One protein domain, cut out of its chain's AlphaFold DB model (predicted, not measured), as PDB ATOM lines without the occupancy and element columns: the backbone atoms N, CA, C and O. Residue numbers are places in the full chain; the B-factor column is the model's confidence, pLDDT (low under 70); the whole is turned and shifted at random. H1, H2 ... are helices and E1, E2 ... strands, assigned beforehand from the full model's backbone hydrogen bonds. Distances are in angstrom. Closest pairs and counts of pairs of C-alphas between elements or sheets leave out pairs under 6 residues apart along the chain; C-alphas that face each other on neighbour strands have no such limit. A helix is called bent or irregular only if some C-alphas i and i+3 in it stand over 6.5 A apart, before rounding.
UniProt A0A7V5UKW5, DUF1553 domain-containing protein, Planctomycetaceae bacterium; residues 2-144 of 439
ATOM      1  N   ALA A   2     172.654 203.536 223.298       68.38
ATOM      2  CA  ALA A   2     173.961 203.905 222.714       68.38
ATOM      3  C   ALA A   2     175.184 203.226 223.369       68.38
ATOM      4  O   ALA A   2     176.134 202.884 222.676       68.38
ATOM      5  N   TRP A   3     175.141 202.983 224.682       74.56
ATOM      6  CA  TRP A   3     176.236 202.350 225.423       74.56
ATOM      7  C   TRP A   3     176.453 200.881 225.049       74.56
ATOM      8  O   TRP A   3     177.579 200.491 224.783       74.56
ATOM      9  N   ALA A   4     175.395 200.076 224.932       73.31
ATOM     10  CA  ALA A   4     175.542 198.672 224.534       73.31
ATOM     11  C   ALA A   4     176.145 198.524 223.128       73.31
ATOM     12  O   ALA A   4     176.925 197.610 222.877       73.31
ATOM     13  N   ALA A   5     175.833 199.456 222.219       78.75
ATOM     14  CA  ALA A   5     176.405 199.460 220.877       78.75
ATOM     15  C   ALA A   5     177.931 199.661 220.890       78.75
ATOM     16  O   ALA A   5     178.607 199.196 219.977       78.75
ATOM     17  N   THR A   6     178.497 200.294 221.926       84.62
ATOM     18  CA  THR A   6     179.953 200.460 222.014       84.62
ATOM     19  C   THR A   6     180.678 199.163 222.346       84.62
ATOM     20  O   THR A   6     181.865 199.075 222.054       84.62
ATOM     21  N   GLY A   7     179.989 198.140 222.867       81.69
ATOM     22  CA  GLY A   7     180.551 196.795 223.027       81.69
ATOM     23  C   GLY A   7     181.027 196.181 221.706       81.69
ATOM     24  O   GLY A   7     181.920 195.340 221.716       81.69
ATOM     25  N   PHE A   8     180.524 196.665 220.561       81.94
ATOM     26  CA  PHE A   8     181.042 196.315 219.236       81.94
ATOM     27  C   PHE A   8     182.538 196.640 219.077       81.94
ATOM     28  O   PHE A   8     183.254 195.895 218.420       81.94
ATOM     29  N   LEU A   9     183.029 197.701 219.730       82.94
ATOM     30  CA  LEU A   9     184.453 198.068 219.742       82.94
ATOM     31  C   LEU A   9     185.292 197.166 220.663       82.94
ATOM     32  O   LEU A   9     186.514 197.178 220.593       82.94
ATOM     33  N   GLY A  10     184.648 196.406 221.549       77.62
ATOM     34  CA  GLY A  10     185.282 195.488 222.494       77.62
ATOM     35  C   GLY A  10     185.250 194.031 222.041       77.62
ATOM     36  O   GLY A  10     185.473 193.146 222.868       77.62
ATOM     37  N   GLY A  11     184.932 193.769 220.768       73.81
ATOM     38  CA  GLY A  11     184.794 192.420 220.211       73.81
ATOM     39  C   GLY A  11     186.115 191.666 219.998       73.81
ATOM     40  O   GLY A  11     186.101 190.438 219.882       73.81
ATOM     41  N   CYS A  12     187.261 192.351 219.988       72.12
ATOM     42  CA  CYS A  12     188.569 191.729 219.760       72.12
ATOM     43  C   CYS A  12     189.056 190.819 220.886       72.12
ATOM     44  O   CYS A  12     188.436 190.668 221.941       72.12
ATOM     45  N   ALA A  13     190.199 190.169 220.668       71.62
ATOM     46  CA  ALA A  13     190.943 189.513 221.737       71.62
ATOM     47  C   ALA A  13     191.208 190.489 222.899       71.62
ATOM     48  O   ALA A  13     191.574 191.637 222.674       71.62
ATOM     49  N   PHE A  14     190.974 190.027 224.127       79.50
ATOM     50  CA  PHE A  14     191.358 190.703 225.369       79.50
ATOM     51  C   PHE A  14     192.230 189.728 226.157       79.50
ATOM     52  O   PHE A  14     191.699 188.926 226.933       79.50
ATOM     53  N   PRO A  15     193.538 189.663 225.866       77.75
ATOM     54  CA  PRO A  15     194.419 188.757 226.581       77.75
ATOM     55  C   PRO A  15     194.527 189.222 228.033       77.75
ATOM     56  O   PRO A  15     195.097 190.265 228.331       77.75
ATOM     57  N   THR A  16     193.965 188.444 228.956       79.50
ATOM     58  CA  THR A  16     194.038 188.754 230.390       79.50
ATOM     59  C   THR A  16     195.353 188.294 231.014       79.50
ATOM     60  O   THR A  16     195.673 188.716 232.122       79.50
ATOM     61  N   GLN A  17     196.108 187.427 230.333       81.88
ATOM     62  CA  GLN A  17     197.407 186.901 230.754       81.88
ATOM     63  C   GLN A  17     198.495 187.499 229.861       81.88
ATOM     64  O   GLN A  17     198.722 187.013 228.758       81.88
ATOM     65  N   LEU A  18     199.123 188.572 230.334       81.50
ATOM     66  CA  LEU A  18     200.193 189.282 229.635       81.50
ATOM     67  C   LEU A  18     201.411 189.418 230.549       81.50
ATOM     68  O   LEU A  18     201.272 189.567 231.772       81.50
ATOM     69  N   THR A  19     202.598 189.377 229.950       84.19
ATOM     70  CA  THR A  19     203.830 189.854 230.583       84.19
ATOM     71  C   THR A  19     203.924 191.379 230.500       84.19
ATOM     72  O   THR A  19     203.216 192.025 229.729       84.19
ATOM     73  N   GLU A  20     204.826 191.965 231.287       79.62
ATOM     74  CA  GLU A  20     205.120 193.403 231.249       79.62
ATOM     75  C   GLU A  20     205.506 193.885 229.844       79.62
ATOM     76  O   GLU A  20     204.962 194.870 229.350       79.62
ATOM     77  N   ALA A  21     206.391 193.145 229.171       83.69
ATOM     78  CA  ALA A  21     206.885 193.496 227.843       83.69
ATOM     79  C   ALA A  21     205.797 193.435 226.752       83.69
ATOM     80  O   ALA A  21     205.907 194.097 225.722       83.69
ATOM     81  N   GLU A  22     204.737 192.653 226.962       87.81
ATOM     82  CA  GLU A  22     203.656 192.474 225.987       87.81
ATOM     83  C   GLU A  22     202.522 193.482 226.158       87.81
ATOM     84  O   GLU A  22     201.738 193.679 225.228       87.81
ATOM     85  N   PHE A  23     202.416 194.117 227.326       87.50
ATOM     86  CA  PHE A  23     201.243 194.901 227.695       87.50
ATOM     87  C   PHE A  23     200.986 196.071 226.737       87.50
ATOM     88  O   PHE A  23     199.875 196.249 226.231       87.50
ATOM     89  N   GLU A  24     202.026 196.847 226.431       90.12
ATOM     90  CA  GLU A  24     201.899 197.983 225.523       90.12
ATOM     91  C   GLU A  24     201.537 197.532 224.101       90.12
ATOM     92  O   GLU A  24     200.621 198.076 223.481       90.12
ATOM     93  N   SER A  25     202.198 196.484 223.604       91.44
ATOM     94  CA  SER A  25     201.902 195.883 222.300       91.44
ATOM     95  C   SER A  25     200.462 195.376 222.217       91.44
ATOM     96  O   SER A  25     199.778 195.620 221.221       91.44
ATOM     97  N   ALA A  26     199.968 194.725 223.274       90.12
ATOM     98  CA  ALA A  26     198.582 194.279 223.369       90.12
ATOM     99  C   ALA A  26     197.611 195.464 223.295       90.12
ATOM    100  O   ALA A  26     196.619 195.396 222.568       90.12
ATOM    101  N   ARG A  27     197.932 196.587 223.948       89.81
ATOM    102  CA  ARG A  27     197.103 197.789 223.859       89.81
ATOM    103  C   ARG A  27     197.053 198.374 222.445       89.81
ATOM    104  O   ARG A  27     195.972 198.742 221.986       89.81
ATOM    105  N   TYR A  28     198.174 198.439 221.729       93.50
ATOM    106  CA  TYR A  28     198.162 198.882 220.328       93.50
ATOM    107  C   TYR A  28     197.408 197.912 219.410       93.50
ATOM    108  O   TYR A  28     196.775 198.365 218.459       93.50
ATOM    109  N   ASN A  29     197.410 196.609 219.707       91.88
ATOM    110  CA  ASN A  29     196.591 195.633 218.983       91.88
ATOM    111  C   ASN A  29     195.085 195.860 219.196       91.88
ATOM    112  O   ASN A  29     194.313 195.720 218.252       91.88
ATOM    113  N   GLU A  30     194.656 196.250 220.398       90.38
ATOM    114  CA  GLU A  30     193.254 196.624 220.640       90.38
ATOM    115  C   GLU A  30     192.842 197.874 219.856       90.38
ATOM    116  O   GLU A  30     191.759 197.909 219.274       90.38
ATOM    117  N   LEU A  31     193.696 198.904 219.832       92.94
ATOM    118  CA  LEU A  31     193.428 200.130 219.074       92.94
ATOM    119  C   LEU A  31     193.355 199.854 217.569       92.94
ATOM    120  O   LEU A  31     192.466 200.373 216.893       92.94
ATOM    121  N   ASP A  32     194.264 199.022 217.062       93.44
ATOM    122  CA  ASP A  32     194.267 198.576 215.669       93.44
ATOM    123  C   ASP A  32     192.982 197.836 215.309       93.44
ATOM    124  O   ASP A  32     192.363 198.158 214.300       93.44
ATOM    125  N   ASP A  33     192.500 196.930 216.160       90.56
ATOM    126  CA  ASP A  33     191.227 196.261 215.904       90.56
ATOM    127  C   ASP A  33     190.044 197.241 215.836       90.56
ATOM    128  O   ASP A  33     189.212 197.130 214.933       90.56
ATOM    129  N   MET A  34     189.982 198.240 216.725       91.75
ATOM    130  CA  MET A  34     188.930 199.262 216.671       91.75
ATOM    131  C   MET A  34     188.988 200.054 215.358       91.75
ATOM    132  O   MET A  34     187.958 200.250 214.706       91.75
ATOM    133  N   VAL A  35     190.184 200.486 214.944       94.06
ATOM    134  CA  VAL A  35     190.389 201.238 213.696       94.06
ATOM    135  C   VAL A  35     190.087 200.378 212.475       94.06
ATOM    136  O   VAL A  35     189.358 200.816 211.586       94.06
ATOM    137  N   SER A  36     190.591 199.149 212.440       91.62
ATOM    138  CA  SER A  36     190.395 198.196 211.350       91.62
ATOM    139  C   SER A  36     188.928 197.785 211.218       91.62
ATOM    140  O   SER A  36     188.389 197.762 210.110       91.62
ATOM    141  N   THR A  37     188.235 197.551 212.334       89.81
ATOM    142  CA  THR A  37     186.802 197.236 212.348       89.81
ATOM    143  C   THR A  37     185.967 198.411 211.850       89.81
ATOM    144  O   THR A  37     185.094 198.217 211.004       89.81
ATOM    145  N   ILE A  38     186.236 199.637 212.310       92.06
ATOM    146  CA  ILE A  38     185.541 200.837 211.816       92.06
ATOM    147  C   ILE A  38     185.847 201.067 210.331       92.06
ATOM    148  O   ILE A  38     184.924 201.301 209.548       92.06
ATOM    149  N   GLY A  39     187.115 200.955 209.936       93.94
ATOM    150  CA  GLY A  39     187.567 201.080 208.555       93.94
ATOM    151  C   GLY A  39     186.817 200.128 207.633       93.94
ATOM    152  O   GLY A  39     186.123 200.572 206.724       93.94
ATOM    153  N   ALA A  40     186.853 198.827 207.912       92.06
ATOM    154  CA  ALA A  40     186.223 197.820 207.065       92.06
ATOM    155  C   ALA A  40     184.684 197.854 207.135       92.06
ATOM    156  O   ALA A  40     184.002 197.817 206.108       92.06
ATOM    157  N   ALA A  41     184.105 197.922 208.339       90.06
ATOM    158  CA  ALA A  41     182.661 197.780 208.515       90.06
ATOM    159  C   ALA A  41     181.888 199.067 208.192       90.06
ATOM    160  O   ALA A  41     180.792 198.979 207.641       90.06
ATOM    161  N   MET A  42     182.426 200.244 208.512       93.44
ATOM    162  CA  MET A  42     181.711 201.516 208.335       93.44
ATOM    163  C   MET A  42     182.187 202.284 207.105       93.44
ATOM    164  O   MET A  42     181.371 202.897 206.424       93.44
ATOM    165  N   LEU A  43     183.487 202.247 206.803       95.38
ATOM    166  CA  LEU A  43     184.064 203.010 205.693       95.38
ATOM    167  C   LEU A  43     184.326 202.155 204.449       95.38
ATOM    168  O   LEU A  43     184.511 202.707 203.373       95.38
ATOM    169  N   GLY A  44     184.314 200.824 204.565       94.50
ATOM    170  CA  GLY A  44     184.733 199.948 203.474       94.50
ATOM    171  C   GLY A  44     186.184 200.213 203.066       94.50
ATOM    172  O   GLY A  44     186.472 200.271 201.883       94.50
ATOM    173  N   LEU A  45     187.082 200.464 204.019       94.06
ATOM    174  CA  LEU A  45     188.497 200.742 203.767       94.06
ATOM    175  C   LEU A  45     189.385 199.817 204.603       94.06
ATOM    176  O   LEU A  45     189.163 199.641 205.802       94.06
ATOM    177  N   SER A  46     190.443 199.287 203.993       91.62
ATOM    178  CA  SER A  46     191.473 198.499 204.674       91.62
ATOM    179  C   SER A  46     192.520 199.404 205.331       91.62
ATOM    180  O   SER A  46     193.538 199.738 204.733       91.62
ATOM    181  N   LEU A  47     192.293 199.814 206.579       93.25
ATOM    182  CA  LEU A  47     193.197 200.756 207.261       93.25
ATOM    183  C   LEU A  47     194.406 200.091 207.940       93.25
ATOM    184  O   LEU A  47     195.405 200.766 208.168       93.25
ATOM    185  N   GLY A  48     194.354 198.788 208.230       89.38
ATOM    186  CA  GLY A  48     195.361 198.103 209.059       89.38
ATOM    187  C   GLY A  48     196.801 198.167 208.528       89.38
ATOM    188  O   GLY A  48     197.739 198.269 209.312       89.38
ATOM    189  N   CYS A  49     197.017 198.196 207.205       90.44
ATOM    190  CA  CYS A  49     198.372 198.330 206.644       90.44
ATOM    191  C   CYS A  49     199.050 199.653 207.046       90.44
ATOM    192  O   CYS A  49     200.266 199.676 207.250       90.44
ATOM    193  N   ALA A  50     198.257 200.721 207.223       94.69
ATOM    194  CA  ALA A  50     198.733 202.051 207.601       94.69
ATOM    195  C   ALA A  50     199.359 202.105 209.006       94.69
ATOM    196  O   ALA A  50     200.015 203.083 209.356       94.69
ATOM    197  N   ARG A  51     199.208 201.038 209.805       95.12
ATOM    198  CA  ARG A  51     199.870 200.882 211.103       95.12
ATOM    199  C   ARG A  51     201.395 200.824 210.989       95.12
ATOM    200  O   ARG A  51     202.090 201.306 211.882       95.12
ATOM    201  N   CYS A  52     201.914 200.199 209.929       95.12
ATOM    202  CA  CYS A  52     203.341 199.890 209.806       95.12
ATOM    203  C   CYS A  52     204.038 200.669 208.683       95.12
ATOM    204  O   CYS A  52     205.228 200.965 208.785       95.12
ATOM    205  N   HIS A  53     203.323 200.981 207.609       95.62
ATOM    206  CA  HIS A  53     203.831 201.738 206.470       95.62
ATOM    207  C   HIS A  53     202.688 202.544 205.862       95.62
ATOM    208  O   HIS A  53     201.534 202.163 206.023       95.62
ATOM    209  N   ASP A  54     202.982 203.613 205.124       94.69
ATOM    210  CA  ASP A  54     201.932 204.332 204.399       94.69
ATOM    211  C   ASP A  54     201.167 203.372 203.490       94.69
ATOM    212  O   ASP A  54     201.753 202.494 202.844       94.69
ATOM    213  N   HIS A  55     199.843 203.492 203.485       92.06
ATOM    214  CA  HIS A  55     198.999 202.544 202.787       92.06
ATOM    215  C   HIS A  55     199.359 202.510 201.295       92.06
ATOM    216  O   HIS A  55     199.481 203.534 200.628       92.06
ATOM    217  N   LYS A  56     199.547 201.299 200.756       89.44
ATOM    218  CA  LYS A  56     200.177 201.102 199.440       89.44
ATOM    219  C   LYS A  56     199.380 201.711 198.282       89.44
ATOM    220  O   LYS A  56     199.966 202.120 197.282       89.44
ATOM    221  N   TYR A  57     198.051 201.706 198.378       90.88
ATOM    222  CA  TYR A  57     197.168 202.053 197.260       90.88
ATOM    223  C   TYR A  57     196.329 203.300 197.543       90.88
ATOM    224  O   TYR A  57     196.351 204.260 196.767       90.88
ATOM    225  N   ASP A  58     195.587 203.290 198.644       92.31
ATOM    226  CA  ASP A  58     194.794 204.427 199.115       92.31
ATOM    227  C   ASP A  58     195.654 205.464 199.855       92.31
ATOM    228  O   ASP A  58     196.618 205.075 200.511       92.31
ATOM    229  N   PRO A  59     195.332 206.770 199.766       93.31
ATOM    230  CA  PRO A  59     196.113 207.849 200.376       93.31
ATOM    231  C   PRO A  59     195.825 207.948 201.883       93.31
ATOM    232  O   PRO A  59     195.214 208.903 202.361       93.31
ATOM    233  N   VAL A  60     196.219 206.910 202.616       95.31
ATOM    234  CA  VAL A  60     196.141 206.827 204.076       95.31
ATOM    235  C   VAL A  60     197.563 206.694 204.602       95.31
ATOM    236  O   VAL A  60     198.204 205.659 204.420       95.31
ATOM    237  N   PHE A  61     198.058 207.748 205.240       95.81
ATOM    238  CA  PHE A  61     199.417 207.793 205.768       95.81
ATOM    239  C   PHE A  61     199.457 207.345 207.231       95.81
ATOM    240  O   PHE A  61     198.448 207.415 207.942       95.81
ATOM    241  N   ILE A  62     200.634 206.923 207.699       96.88
ATOM    242  CA  ILE A  62     200.855 206.499 209.090       96.88
ATOM    243  C   ILE A  62     200.298 207.523 210.106       96.88
ATOM    244  O   ILE A  62     199.554 207.116 211.007       96.88
ATOM    245  N   PRO A  63     200.568 208.843 209.988       96.62
ATOM    246  CA  PRO A  63     200.038 209.812 210.944       96.62
ATOM    247  C   PRO A  63     198.507 209.853 210.979       96.62
ATOM    248  O   PRO A  63     197.927 209.995 212.051       96.62
ATOM    249  N   ASP A  64     197.837 209.690 209.836       96.25
ATOM    250  CA  ASP A  64     196.373 209.730 209.757       96.25
ATOM    251  C   ASP A  64     195.739 208.509 210.431       96.25
ATOM    252  O   ASP A  64     194.736 208.633 211.139       96.25
ATOM    253  N   TYR A  65     196.364 207.338 210.273       97.56
ATOM    254  CA  TYR A  65     195.975 206.119 210.977       97.56
ATOM    255  C   TYR A  65     196.075 206.296 212.497       97.56
ATOM    256  O   TYR A  65     195.102 206.051 213.217       97.56
ATOM    257  N   PHE A  66     197.218 206.772 213.000       98.12
ATOM    258  CA  PHE A  66     197.414 206.944 214.442       98.12
ATOM    259  C   PHE A  66     196.547 208.066 215.024       98.12
ATOM    260  O   PHE A  66     196.071 207.932 216.151       98.12
ATOM    261  N   ARG A  67     196.254 209.125 214.260       97.12
ATOM    262  CA  ARG A  67     195.271 210.154 214.644       97.12
ATOM    263  C   ARG A  67     193.871 209.574 214.808       97.12
ATOM    264  O   ARG A  67     193.181 209.903 215.773       97.12
ATOM    265  N   LEU A  68     193.449 208.691 213.901       97.44
ATOM    266  CA  LEU A  68     192.171 207.996 214.043       97.44
ATOM    267  C   LEU A  68     192.179 207.080 215.278       97.44
ATOM    268  O   LEU A  68     191.247 207.154 216.083       97.44
ATOM    269  N   ALA A  69     193.247 206.299 215.472       96.88
ATOM    270  CA  ALA A  69     193.436 205.430 216.639       96.88
ATOM    271  C   ALA A  69     193.403 206.200 217.970       96.88
ATOM    272  O   ALA A  69     192.816 205.729 218.945       96.88
ATOM    273  N   ALA A  70     193.964 207.412 218.005       96.88
ATOM    274  CA  ALA A  70     194.031 208.247 219.200       96.88
ATOM    275  C   ALA A  70     192.651 208.665 219.747       96.88
ATOM    276  O   ALA A  70     192.511 208.949 220.935       96.88
ATOM    277  N   ASN A  71     191.582 208.608 218.939       95.50
ATOM    278  CA  ASN A  71     190.215 208.802 219.448       95.50
ATOM    279  C   ASN A  71     189.761 207.694 220.417       95.50
ATOM    280  O   ASN A  71     188.718 207.830 221.060       95.50
ATOM    281  N   PHE A  72     190.508 206.590 220.503       94.06
ATOM    282  CA  PHE A  72     190.213 205.431 221.341       94.06
ATOM    283  C   PHE A  72     191.269 205.198 222.432       94.06
ATOM    284  O   PHE A  72     191.141 204.231 223.182       94.06
ATOM    285  N   SER A  73     192.280 206.072 222.580       93.44
ATOM    286  CA  SER A  73     193.438 205.868 223.476       93.44
ATOM    287  C   SER A  73     193.056 205.455 224.893       93.44
ATOM    288  O   SER A  73     193.674 204.555 225.459       93.44
ATOM    289  N   VAL A  74     192.002 206.064 225.439       91.69
ATOM    290  CA  VAL A  74     191.518 205.845 226.812       91.69
ATOM    291  C   VAL A  74     190.275 204.949 226.895       91.69
ATOM    292  O   VAL A  74     189.705 204.773 227.969       91.69
ATOM    293  N   ALA A  75     189.835 204.376 225.771       90.38
ATOM    294  CA  ALA A  75     188.683 203.487 225.740       90.38
ATOM    295  C   ALA A  75     189.036 202.116 226.339       90.38
ATOM    296  O   ALA A  75     189.916 201.415 225.837       90.38
ATOM    297  N   ILE A  76     188.312 201.725 227.381       90.00
ATOM    298  CA  ILE A  76     188.455 200.466 228.117       90.00
ATOM    299  C   ILE A  76     187.200 199.611 227.974       90.00
ATOM    300  O   ILE A  76     186.108 200.123 227.715       90.00
ATOM    301  N   ARG A  77     187.346 198.301 228.170       90.56
ATOM    302  CA  ARG A  77     186.210 197.384 228.324       90.56
ATOM    303  C   ARG A  77     185.716 197.429 229.761       90.56
ATOM    304  O   ARG A  77     186.528 197.513 230.677       90.56
ATOM    305  N   SER A  78     184.405 197.392 229.942       90.44
ATOM    306  CA  SER A  78     183.760 197.419 231.253       90.44
ATOM    307  C   SER A  78     182.438 196.661 231.202       90.44
ATOM    308  O   SER A  78     181.658 196.839 230.262       90.44
ATOM    309  N   GLU A  79     182.169 195.827 232.199       90.56
ATOM    310  CA  GLU A  79     180.861 195.243 232.451       90.56
ATOM    311  C   GLU A  79     180.002 196.253 233.211       90.56
ATOM    312  O   GLU A  79     180.277 196.637 234.349       90.56
ATOM    313  N   VAL A  80     178.910 196.669 232.577       89.69
ATOM    314  CA  VAL A  80     177.902 197.525 233.198       89.69
ATOM    315  C   VAL A  80     176.595 196.761 233.331       89.69
ATOM    316  O   VAL A  80     176.242 195.930 232.495       89.69
ATOM    317  N   THR A  81     175.860 197.052 234.398       90.31
ATOM    318  CA  THR A  81     174.523 196.506 234.624       90.31
ATOM    319  C   THR A  81     173.503 197.616 234.433       90.31
ATOM    320  O   THR A  81     173.587 198.650 235.093       90.31
ATOM    321  N   MET A  82     172.545 197.424 233.528       86.88
ATOM    322  CA  MET A  82     171.445 198.373 233.324       86.88
ATOM    323  C   MET A  82     170.174 197.656 232.873       86.88
ATOM    324  O   MET A  82     170.242 196.572 232.289       86.88
ATOM    325  N   ASP A  83     169.021 198.280 233.112       85.88
ATOM    326  CA  ASP A  83     167.760 197.876 232.489       85.88
ATOM    327  C   ASP A  83     167.780 198.278 231.008       85.88
ATOM    328  O   ASP A  83     167.349 199.358 230.603       85.88
ATOM    329  N   PHE A  84     168.410 197.431 230.198       80.56
ATOM    330  CA  PHE A  84     168.603 197.695 228.778       80.56
ATOM    331  C   PHE A  84     167.299 197.619 227.983       80.56
ATOM    332  O   PHE A  84     167.141 198.338 226.994       80.56
ATOM    333  N   TYR A  85     166.404 196.724 228.401       76.50
ATOM    334  CA  TYR A  85     165.179 196.392 227.682       76.50
ATOM    335  C   TYR A  85     163.966 197.183 228.180       76.50
ATOM    336  O   TYR A  85     162.941 197.181 227.500       76.50
ATOM    337  N   GLY A  86     164.089 197.889 229.307       81.62
ATOM    338  CA  GLY A  86     162.994 198.630 229.929       81.62
ATOM    339  C   GLY A  86     161.972 197.715 230.606       81.62
ATOM    340  O   GLY A  86     160.813 198.102 230.736       81.62
ATOM    341  N   ASP A  87     162.364 196.490 230.968       83.38
ATOM    342  CA  ASP A  87     161.501 195.476 231.587       83.38
ATOM    343  C   ASP A  87     161.748 195.330 233.099       83.38
ATOM    344  O   ASP A  87     161.255 194.392 233.730       83.38
ATOM    345  N   GLY A  88     162.520 196.251 233.685       84.38
ATOM    346  CA  GLY A  88     162.903 196.247 235.092       84.38
ATOM    347  C   GLY A  88     163.960 195.199 235.447       84.38
ATOM    348  O   GLY A  88     164.311 195.082 236.623       84.38
ATOM    349  N   LYS A  89     164.483 194.430 234.477       83.62
ATOM    350  CA  LYS A  89     165.471 193.378 234.744       83.62
ATOM    351  C   LYS A  89     166.885 193.860 234.416       83.62
ATOM    352  O   LYS A  89     167.201 194.140 233.255       83.62
ATOM    353  N   PRO A  90     167.791 193.908 235.411       86.25
ATOM    354  CA  PRO A  90     169.169 194.291 235.160       86.25
ATOM    355  C   PRO A  90     169.834 193.298 234.203       86.25
ATOM    356  O   PRO A  90     169.861 192.092 234.446       86.25
ATOM    357  N   THR A  91     170.401 193.820 233.118       83.94
ATOM    358  CA  THR A  91     171.180 193.048 232.152       83.94
ATOM    359  C   THR A  91     172.640 193.464 232.247       83.94
ATOM    360  O   THR A  91     172.966 194.646 232.115       83.94
ATOM    361  N   LYS A  92     173.518 192.482 232.461       86.88
ATOM    362  CA  LYS A  92     174.965 192.660 232.344       86.88
ATOM    363  C   LYS A  92     175.343 192.777 230.875       86.88
ATOM    364  O   LYS A  92     174.935 191.948 230.062       86.88
ATOM    365  N   MET A  93     176.120 193.795 230.540       85.69
ATOM    366  CA  MET A  93     176.610 194.013 229.188       85.69
ATOM    367  C   MET A  93     178.058 194.472 229.211       85.69
ATOM    368  O   MET A  93     178.450 195.282 230.049       85.69
ATOM    369  N   LEU A  94     178.821 193.989 228.237       87.12
ATOM    370  CA  LEU A  94     180.147 194.507 227.958       87.12
ATOM    371  C   LEU A  94     180.012 195.784 227.126       87.12
ATOM    372  O   LEU A  94     179.396 195.776 226.059       87.12
ATOM    373  N   VAL A  95     180.602 196.870 227.606       90.88
ATOM    374  CA  VAL A  95     180.714 198.134 226.875       90.88
ATOM    375  C   VAL A  95     182.177 198.498 226.700       90.88
ATOM    376  O   VAL A  95     183.028 198.123 227.504       90.88
ATOM    377  N   THR A  96     182.464 199.279 225.665       90.62
ATOM    378  CA  THR A  96     183.777 199.902 225.484       90.62
ATOM    379  C   THR A  96     183.619 201.408 225.616       90.62
ATOM    380  O   THR A  96     182.908 202.035 224.822       90.62
ATOM    381  N   SER A  97     184.181 201.997 226.670       89.81
ATOM    382  CA  SER A  97     183.989 203.413 227.000       89.81
ATOM    383  C   SER A  97     185.103 203.970 227.883       89.81
ATOM    384  O   SER A  97     186.108 203.316 228.108       89.81
ATOM    385  N   GLU A  98     184.924 205.196 228.358       88.50
ATOM    386  CA  GLU A  98     185.849 205.919 229.231       88.50
ATOM    387  C   GLU A  98     185.156 206.229 230.561       88.50
ATOM    388  O   GLU A  98     183.924 206.268 230.625       88.50
ATOM    389  N   GLY A  99     185.937 206.478 231.616       84.62
ATOM    390  CA  GLY A  99     185.397 206.878 232.922       84.62
ATOM    391  C   GLY A  99     184.609 205.777 233.642       84.62
ATOM    392  O   GLY A  99     183.786 206.078 234.508       84.62
ATOM    393  N   LEU A 100     184.833 204.513 233.273       88.81
ATOM    394  CA  LEU A 100     184.240 203.331 233.898       88.81
ATOM    395  C   LEU A 100     185.285 202.512 234.648       88.81
ATOM    396  O   LEU A 100     186.483 202.719 234.486       88.81
ATOM    397  N   GLN A 101     184.813 201.560 235.451       89.62
ATOM    398  CA  GLN A 101     185.684 200.552 236.044       89.62
ATOM    399  C   GLN A 101     186.115 199.564 234.951       89.62
ATOM    400  O   GLN A 101     185.236 198.965 234.323       89.62
ATOM    401  N   PRO A 102     187.420 199.423 234.672       89.38
ATOM    402  CA  PRO A 102     187.892 198.521 233.633       89.38
ATOM    403  C   PRO A 102     187.678 197.056 234.015       89.38
ATOM    404  O   PRO A 102     187.672 196.693 235.192       89.38
ATOM    405  N   GLU A 103     187.537 196.210 232.996       88.12
ATOM    406  CA  GLU A 103     187.600 194.762 233.165       88.12
ATOM    407  C   GLU A 103     188.954 194.334 233.724       88.12
ATOM    408  O   GLU A 103     190.011 194.791 233.273       88.12
ATOM    409  N   LYS A 104     188.906 193.419 234.693       84.06
ATOM    410  CA  LYS A 104     190.103 192.921 235.366       84.06
ATOM    411  C   LYS A 104     190.956 192.089 234.419       84.06
ATOM    412  O   LYS A 104     190.440 191.239 233.689       84.06
ATOM    413  N   HIS A 105     192.270 192.250 234.502       80.81
ATOM    414  CA  HIS A 105     193.225 191.320 233.901       80.81
ATOM    415  C   HIS A 105     194.154 190.736 234.971       80.81
ATOM    416  O   HIS A 105     194.312 191.291 236.056       80.81
ATOM    417  N   HIS A 106     194.819 189.612 234.691       80.62
ATOM    418  CA  HIS A 106     195.724 188.973 235.659       80.62
ATOM    419  C   HIS A 106     196.939 189.846 236.014       80.62
ATOM    420  O   HIS A 106     197.732 189.490 236.885       80.62
ATOM    421  N   ALA A 107     197.142 190.958 235.310       73.88
ATOM    422  CA  ALA A 107     198.185 191.933 235.584       73.88
ATOM    423  C   ALA A 107     197.757 193.055 236.555       73.88
ATOM    424  O   ALA A 107     198.585 193.887 236.919       73.88
ATOM    425  N   ASP A 108     196.504 193.051 237.029       79.12
ATOM    426  CA  ASP A 108     196.009 194.036 237.998       79.12
ATOM    427  C   ASP A 108     196.839 193.981 239.288       79.12
ATOM    428  O   ASP A 108     197.198 192.907 239.772       79.12
ATOM    429  N   GLY A 109     197.163 195.148 239.850       75.94
ATOM    430  CA  GLY A 109     197.992 195.257 241.057       75.94
ATOM    431  C   GLY A 109     199.502 195.141 240.819       75.94
ATOM    432  O   GLY A 109     200.267 195.367 241.752       75.94
ATOM    433  N   ARG A 110     199.950 194.867 239.583       80.75
ATOM    434  CA  ARG A 110     201.375 194.870 239.189       80.75
ATOM    435  C   ARG A 110     201.859 196.206 238.594       80.75
ATOM    436  O   ARG A 110     202.979 196.283 238.115       80.75
ATOM    437  N   GLY A 111     201.028 197.254 238.632       74.44
ATOM    438  CA  GLY A 111     201.376 198.609 238.172       74.44
ATOM    439  C   GLY A 111     201.070 198.916 236.698       74.44
ATOM    440  O   GLY A 111     201.299 200.041 236.263       74.44
ATOM    441  N   PHE A 112     200.521 197.965 235.936       78.88
ATOM    442  CA  PHE A 112     200.170 198.174 234.525       78.88
ATOM    443  C   PHE A 112     198.856 198.953 234.369       78.88
ATOM    444  O   PHE A 112     197.871 198.619 235.037       78.88
ATOM    445  N   PRO A 113     198.800 199.983 233.505       82.56
ATOM    446  CA  PRO A 113     197.597 200.786 233.343       82.56
ATOM    447  C   PRO A 113     196.635 200.143 232.332       82.56
ATOM    448  O   PRO A 113     197.048 199.801 231.240       82.56
ATOM    449  N   HIS A 114     195.328 200.066 232.602       80.69
ATOM    450  CA  HIS A 114     194.352 199.505 231.637       80.69
ATOM    451  C   HIS A 114     194.269 200.260 230.294       80.69
ATOM    452  O   HIS A 114     193.696 199.768 229.322       80.69
ATOM    453  N   PHE A 115     194.802 201.478 230.242       85.69
ATOM    454  CA  PHE A 115     194.924 202.299 229.047       85.69
ATOM    455  C   PHE A 115     196.132 203.229 229.187       85.69
ATOM    456  O   PHE A 115     196.531 203.566 230.299       85.69
ATOM    457  N   TYR A 116     196.666 203.724 228.069       88.00
ATOM    458  CA  TYR A 116     197.681 204.779 228.097       88.00
ATOM    459  C   TYR A 116     197.026 206.153 227.900       88.00
ATOM    460  O   TYR A 116     196.100 206.276 227.092       88.00
ATOM    461  N   PRO A 117     197.485 207.209 228.601       87.38
ATOM    462  CA  PRO A 117     196.926 208.555 228.446       87.38
ATOM    463  C   PRO A 117     197.051 209.122 227.027       87.38
ATOM    464  O   PRO A 117     196.259 209.988 226.647       87.38
ATOM    465  N   GLN A 118     198.052 208.639 226.287       93.50
ATOM    466  CA  GLN A 118     198.458 209.083 224.961       93.50
ATOM    467  C   GLN A 118     198.704 207.875 224.056       93.50
ATOM    468  O   GLN A 118     199.179 206.831 224.506       93.50
ATOM    469  N   THR A 119     198.424 208.052 222.769       96.06
ATOM    470  CA  THR A 119     198.863 207.156 221.698       96.06
ATOM    471  C   THR A 119     200.001 207.844 220.955       96.06
ATOM    472  O   THR A 119     199.935 209.043 220.710       96.06
ATOM    473  N   TYR A 120     201.045 207.101 220.608       97.81
ATOM    474  CA  TYR A 120     202.195 207.598 219.858       97.81
ATOM    475  C   TYR A 120     202.122 207.107 218.419       97.81
ATOM    476  O   TYR A 120     201.611 206.018 218.151       97.81
ATOM    477  N   ILE A 121     202.670 207.894 217.499       97.88
ATOM    478  CA  ILE A 121     202.964 207.405 216.157       97.88
ATOM    479  C   ILE A 121     204.115 206.403 216.271       97.88
ATOM    480  O   ILE A 121     205.164 206.721 216.837       97.88
ATOM    481  N   LEU A 122     203.916 205.186 215.760       97.44
ATOM    482  CA  LEU A 122     204.923 204.126 215.801       97.44
ATOM    483  C   LEU A 122     205.558 203.931 214.428       97.44
ATOM    484  O   LEU A 122     204.859 203.782 213.424       97.44
ATOM    485  N   MET A 123     206.886 203.839 214.382       95.62
ATOM    486  CA  MET A 123     207.564 203.375 213.173       95.62
ATOM    487  C   MET A 123     207.364 201.872 213.028       95.62
ATOM    488  O   MET A 123     207.625 201.116 213.961       95.62
ATOM    489  N   ARG A 124     206.915 201.425 211.849       93.31
ATOM    490  CA  ARG A 124     206.697 199.995 211.556       93.31
ATOM    491  C   ARG A 124     205.748 199.292 212.542       93.31
ATOM    492  O   ARG A 124     205.810 198.075 212.671       93.31
ATOM    493  N   GLY A 125     204.881 200.050 213.220       93.44
ATOM    494  CA  GLY A 125     203.954 199.524 214.224       93.44
ATOM    495  C   GLY A 125     204.617 199.028 215.517       93.44
ATOM    496  O   GLY A 125     203.941 198.369 216.307       93.44
ATOM    497  N   ASP A 126     205.903 199.326 215.727       95.50
ATOM    498  CA  ASP A 126     206.711 198.849 216.851       95.50
ATOM    499  C   ASP A 126     206.639 199.812 218.048       95.50
ATOM    500  O   ASP A 126     207.004 200.986 217.951       95.50
ATOM    501  N   VAL A 127     206.195 199.303 219.201       94.88
ATOM    502  CA  VAL A 127     206.042 200.073 220.448       94.88
ATOM    503  C   VAL A 127     207.372 200.552 221.038       94.88
ATOM    504  O   VAL A 127     207.383 201.487 221.845       94.88
ATOM    505  N   ALA A 128     208.496 199.963 220.622       95.31
ATOM    506  CA  ALA A 128     209.832 200.432 220.973       95.31
ATOM    507  C   ALA A 128     210.275 201.642 220.128       95.31
ATOM    508  O   ALA A 128     211.206 202.350 220.506       95.31
ATOM    509  N   GLN A 129     209.605 201.917 219.003       96.31
ATOM    510  CA  GLN A 129     209.978 202.964 218.046       96.31
ATOM    511  C   GLN A 129     208.930 204.081 217.986       96.31
ATOM    512  O   GLN A 129     208.357 204.384 216.934       96.31
ATOM    513  N   LYS A 130     208.691 204.711 219.139       96.94
ATOM    514  CA  LYS A 130     207.774 205.848 219.286       96.94
ATOM    515  C   LYS A 130     208.350 207.117 218.658       96.94
ATOM    516  O   LYS A 130     209.544 207.402 218.768       96.94
ATOM    517  N   LYS A 131     207.479 207.886 218.018       96.38
ATOM    518  CA  LYS A 131     207.745 209.236 217.516       96.38
ATOM    519  C   LYS A 131     206.961 210.244 218.354       96.38
ATOM    520  O   LYS A 131     206.939 210.131 219.577       96.38
ATOM    521  N   GLU A 132     206.348 211.239 217.733       97.00
ATOM    522  CA  GLU A 132     205.470 212.186 218.402       97.00
ATOM    523  C   GLU A 132     204.153 211.551 218.889       97.00
ATOM    524  O   GLU A 132     203.723 210.480 218.445       97.00
ATOM    525  N   VAL A 133     203.502 212.246 219.824       97.94
ATOM    526  CA  VAL A 133     202.151 211.916 220.290       97.94
ATOM    527  C   VAL A 133     201.157 212.142 219.149       97.94
ATOM    528  O   VAL A 133     201.162 213.185 218.495       97.94
ATOM    529  N   ALA A 134     200.284 211.165 218.923       97.44
ATOM    530  CA  ALA A 134     199.185 211.274 217.982       97.44
ATOM    531  C   ALA A 134     198.004 211.997 218.642       97.44
ATOM    532  O   ALA A 134     197.366 211.475 219.556       97.44
ATOM    533  N   GLU A 135     197.692 213.193 218.152       95.38
ATOM    534  CA  GLU A 135     196.470 213.900 218.535       95.38
ATOM    535  C   GLU A 135     195.230 213.236 217.908       95.38
ATOM    536  O   GLU A 135     195.289 212.831 216.744       95.38
ATOM    537  N   PRO A 136     194.085 213.143 218.613       95.94
ATOM    538  CA  PRO A 136     192.849 212.628 218.026       95.94
ATOM    539  C   PRO A 136     192.463 213.379 216.748       95.94
ATOM    540  O   PRO A 136     192.379 214.608 216.741       95.94
ATOM    541  N   GLY A 137     192.201 212.639 215.670       96.44
ATOM    542  CA  GLY A 137     191.854 213.193 214.361       96.44
ATOM    543  C   GLY A 137     191.133 212.196 213.454       96.44
ATOM    544  O   GLY A 137     190.694 211.137 213.898       96.44
ATOM    545  N   TYR A 138     190.982 212.547 212.177       97.12
ATOM    546  CA  TYR A 138     190.209 211.784 211.187       97.12
ATOM    547  C   TYR A 138     191.019 211.579 209.904       97.12
ATOM    548  O   TYR A 138     192.093 212.154 209.766       97.12
ATOM    549  N   LEU A 139     190.502 210.786 208.958       96.56
ATOM    550  CA  LEU A 139     191.179 210.552 207.679       96.56
ATOM    551  C   LEU A 139     191.012 211.766 206.744       96.56
ATOM    552  O   LEU A 139     189.886 212.000 206.286       96.56
ATOM    553  N   PRO A 140     192.091 212.493 206.384       95.50
ATOM    554  CA  PRO A 140     191.990 213.700 205.560       95.50
ATOM    555  C   PRO A 140     191.399 213.448 204.170       95.50
ATOM    556  O   PRO A 140     190.673 214.288 203.650       95.50
ATOM    557  N   VAL A 141     191.630 212.265 203.588       94.19
ATOM    558  CA  VAL A 141     191.058 211.871 202.284       94.19
ATOM    559  C   VAL A 141     189.522 211.898 202.258       94.19
ATOM    560  O   VAL A 141     188.920 212.071 201.199       94.19
ATOM    561  N   LEU A 142     188.865 211.761 203.414       96.00
ATOM    562  CA  LEU A 142     187.403 211.825 203.531       96.00
ATOM    563  C   LEU A 142     186.912 213.168 204.094       96.00
ATOM    564  O   LEU A 142     185.735 213.290 204.419       96.00
ATOM    565  N   MET A 143     187.790 214.162 204.230       96.06
ATOM    566  CA  MET A 143     187.448 215.506 204.691       96.06
ATOM    567  C   MET A 143     187.308 216.452 203.494       96.06
ATOM    568  O   MET A 143     188.113 216.432 202.564       96.06
ATOM    569  N   ARG A 144     186.263 217.282 203.494       94.56
ATOM    570  CA  ARG A 144     185.938 218.201 202.389       94.56
ATOM    571  C   ARG A 144     185.688 219.617 202.895       94.56
ATOM    572  O   ARG A 144     185.448 219.844 204.078       94.56
TER     573      ARG A 144
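This is residues 2 to 144 of the 439 residues of the protein "DUF1553 domain-containing protein" of Planctomycetaceae bacterium (UniProt A0A7V5UKW5). The long helix H2 stands in the middle of a flat body, between a long strand hairpin, E1 and E2, with H1 packed on it, and a cluster of H3, H4 and the small hairpin E3 and E4. The unnamed stretch 98 to 118 joins the two hairpins. The 143 printed residues run H1 H2 H3 H4 E1 E2 E3 E4, mixed in class, with 69 residues, under half, in named elements; both two-stranded sheets are antiparallel. The whole is compact, with a radius of gyration of the C-alphas of 16.3 A and spans of 51 by 39 by 21 A.

Begin at the hairpin of E1, residues 76 to 82, and E2, residues 91 to 97, where N 78 and O 95 are 2.9 A apart, within hydrogen-bond range. Go from there to H1, residues 2 to 10: the closest C-alphas of H1 and E2 are those of Gly 7 and Val 95, 4.1 A apart. H1 touches the hub H2, residues 20 to 43, at Leu 9 and Met 34, the closest C-alphas, 5.6 A, at a steep tilt of 60 degrees, opposite ways; H2 does so with residues 33 to 37 alone. With residues 31 to 35 alone, H2 touches H4, residues 62 to 70, about perpendicular at 83 degrees, closest C-alphas Leu 31 and Ala 69, 5.8 A. H3, residues 48 to 51, touches H4, closest C-alphas Ala 50 and Ile 62, 5.1 A. H3 also touches H2, by residues 32 to 36 of H2 alone, closest C-alphas Ser 36 and Gly 48, 5.5 A. Look next at the hairpin of E3, residues 119 to 122, and E4, residues 130 to 134: N 131 and O 121 are 2.8 A apart, within hydrogen-bond range, and the closest C-alphas of H4 and E4 are Arg 67 and Ala 134, 5.3 A. E2 and E3 are apart. In H4 every O i to N i+4 pair is within hydrogen-bond range, in H2 18 of 20, in H1 0 of 5 but 6 of 6 O i to N i+3 pairs; H3 is too short for an O i to N i+4 pair.

Find C-alpha 2 at (173.961, 203.905, 222.714), where H1 begins; it is 14.1 A long. H2 runs 34.5 A from C-alpha 20 at (205.120, 193.403, 231.249), and is irregular, with C-alphas 21 and 24 7.1 A apart. H3 is 5.7 A long, H4 12.3 A, E1 17.9 A, E2 17.3 A and E3 9.0 A; E4, 10.2 A, ends at C-alpha 134, (199.185, 211.274, 217.982).

The two C-alphas farthest apart are those of Lys 56 and Gly 88, 51.8 A. The printed part has no cut, and the link from E2 to E3, 21 residues, is long. The mean pLDDT of the printed part is 89.2, and residue 2 alone is under 70.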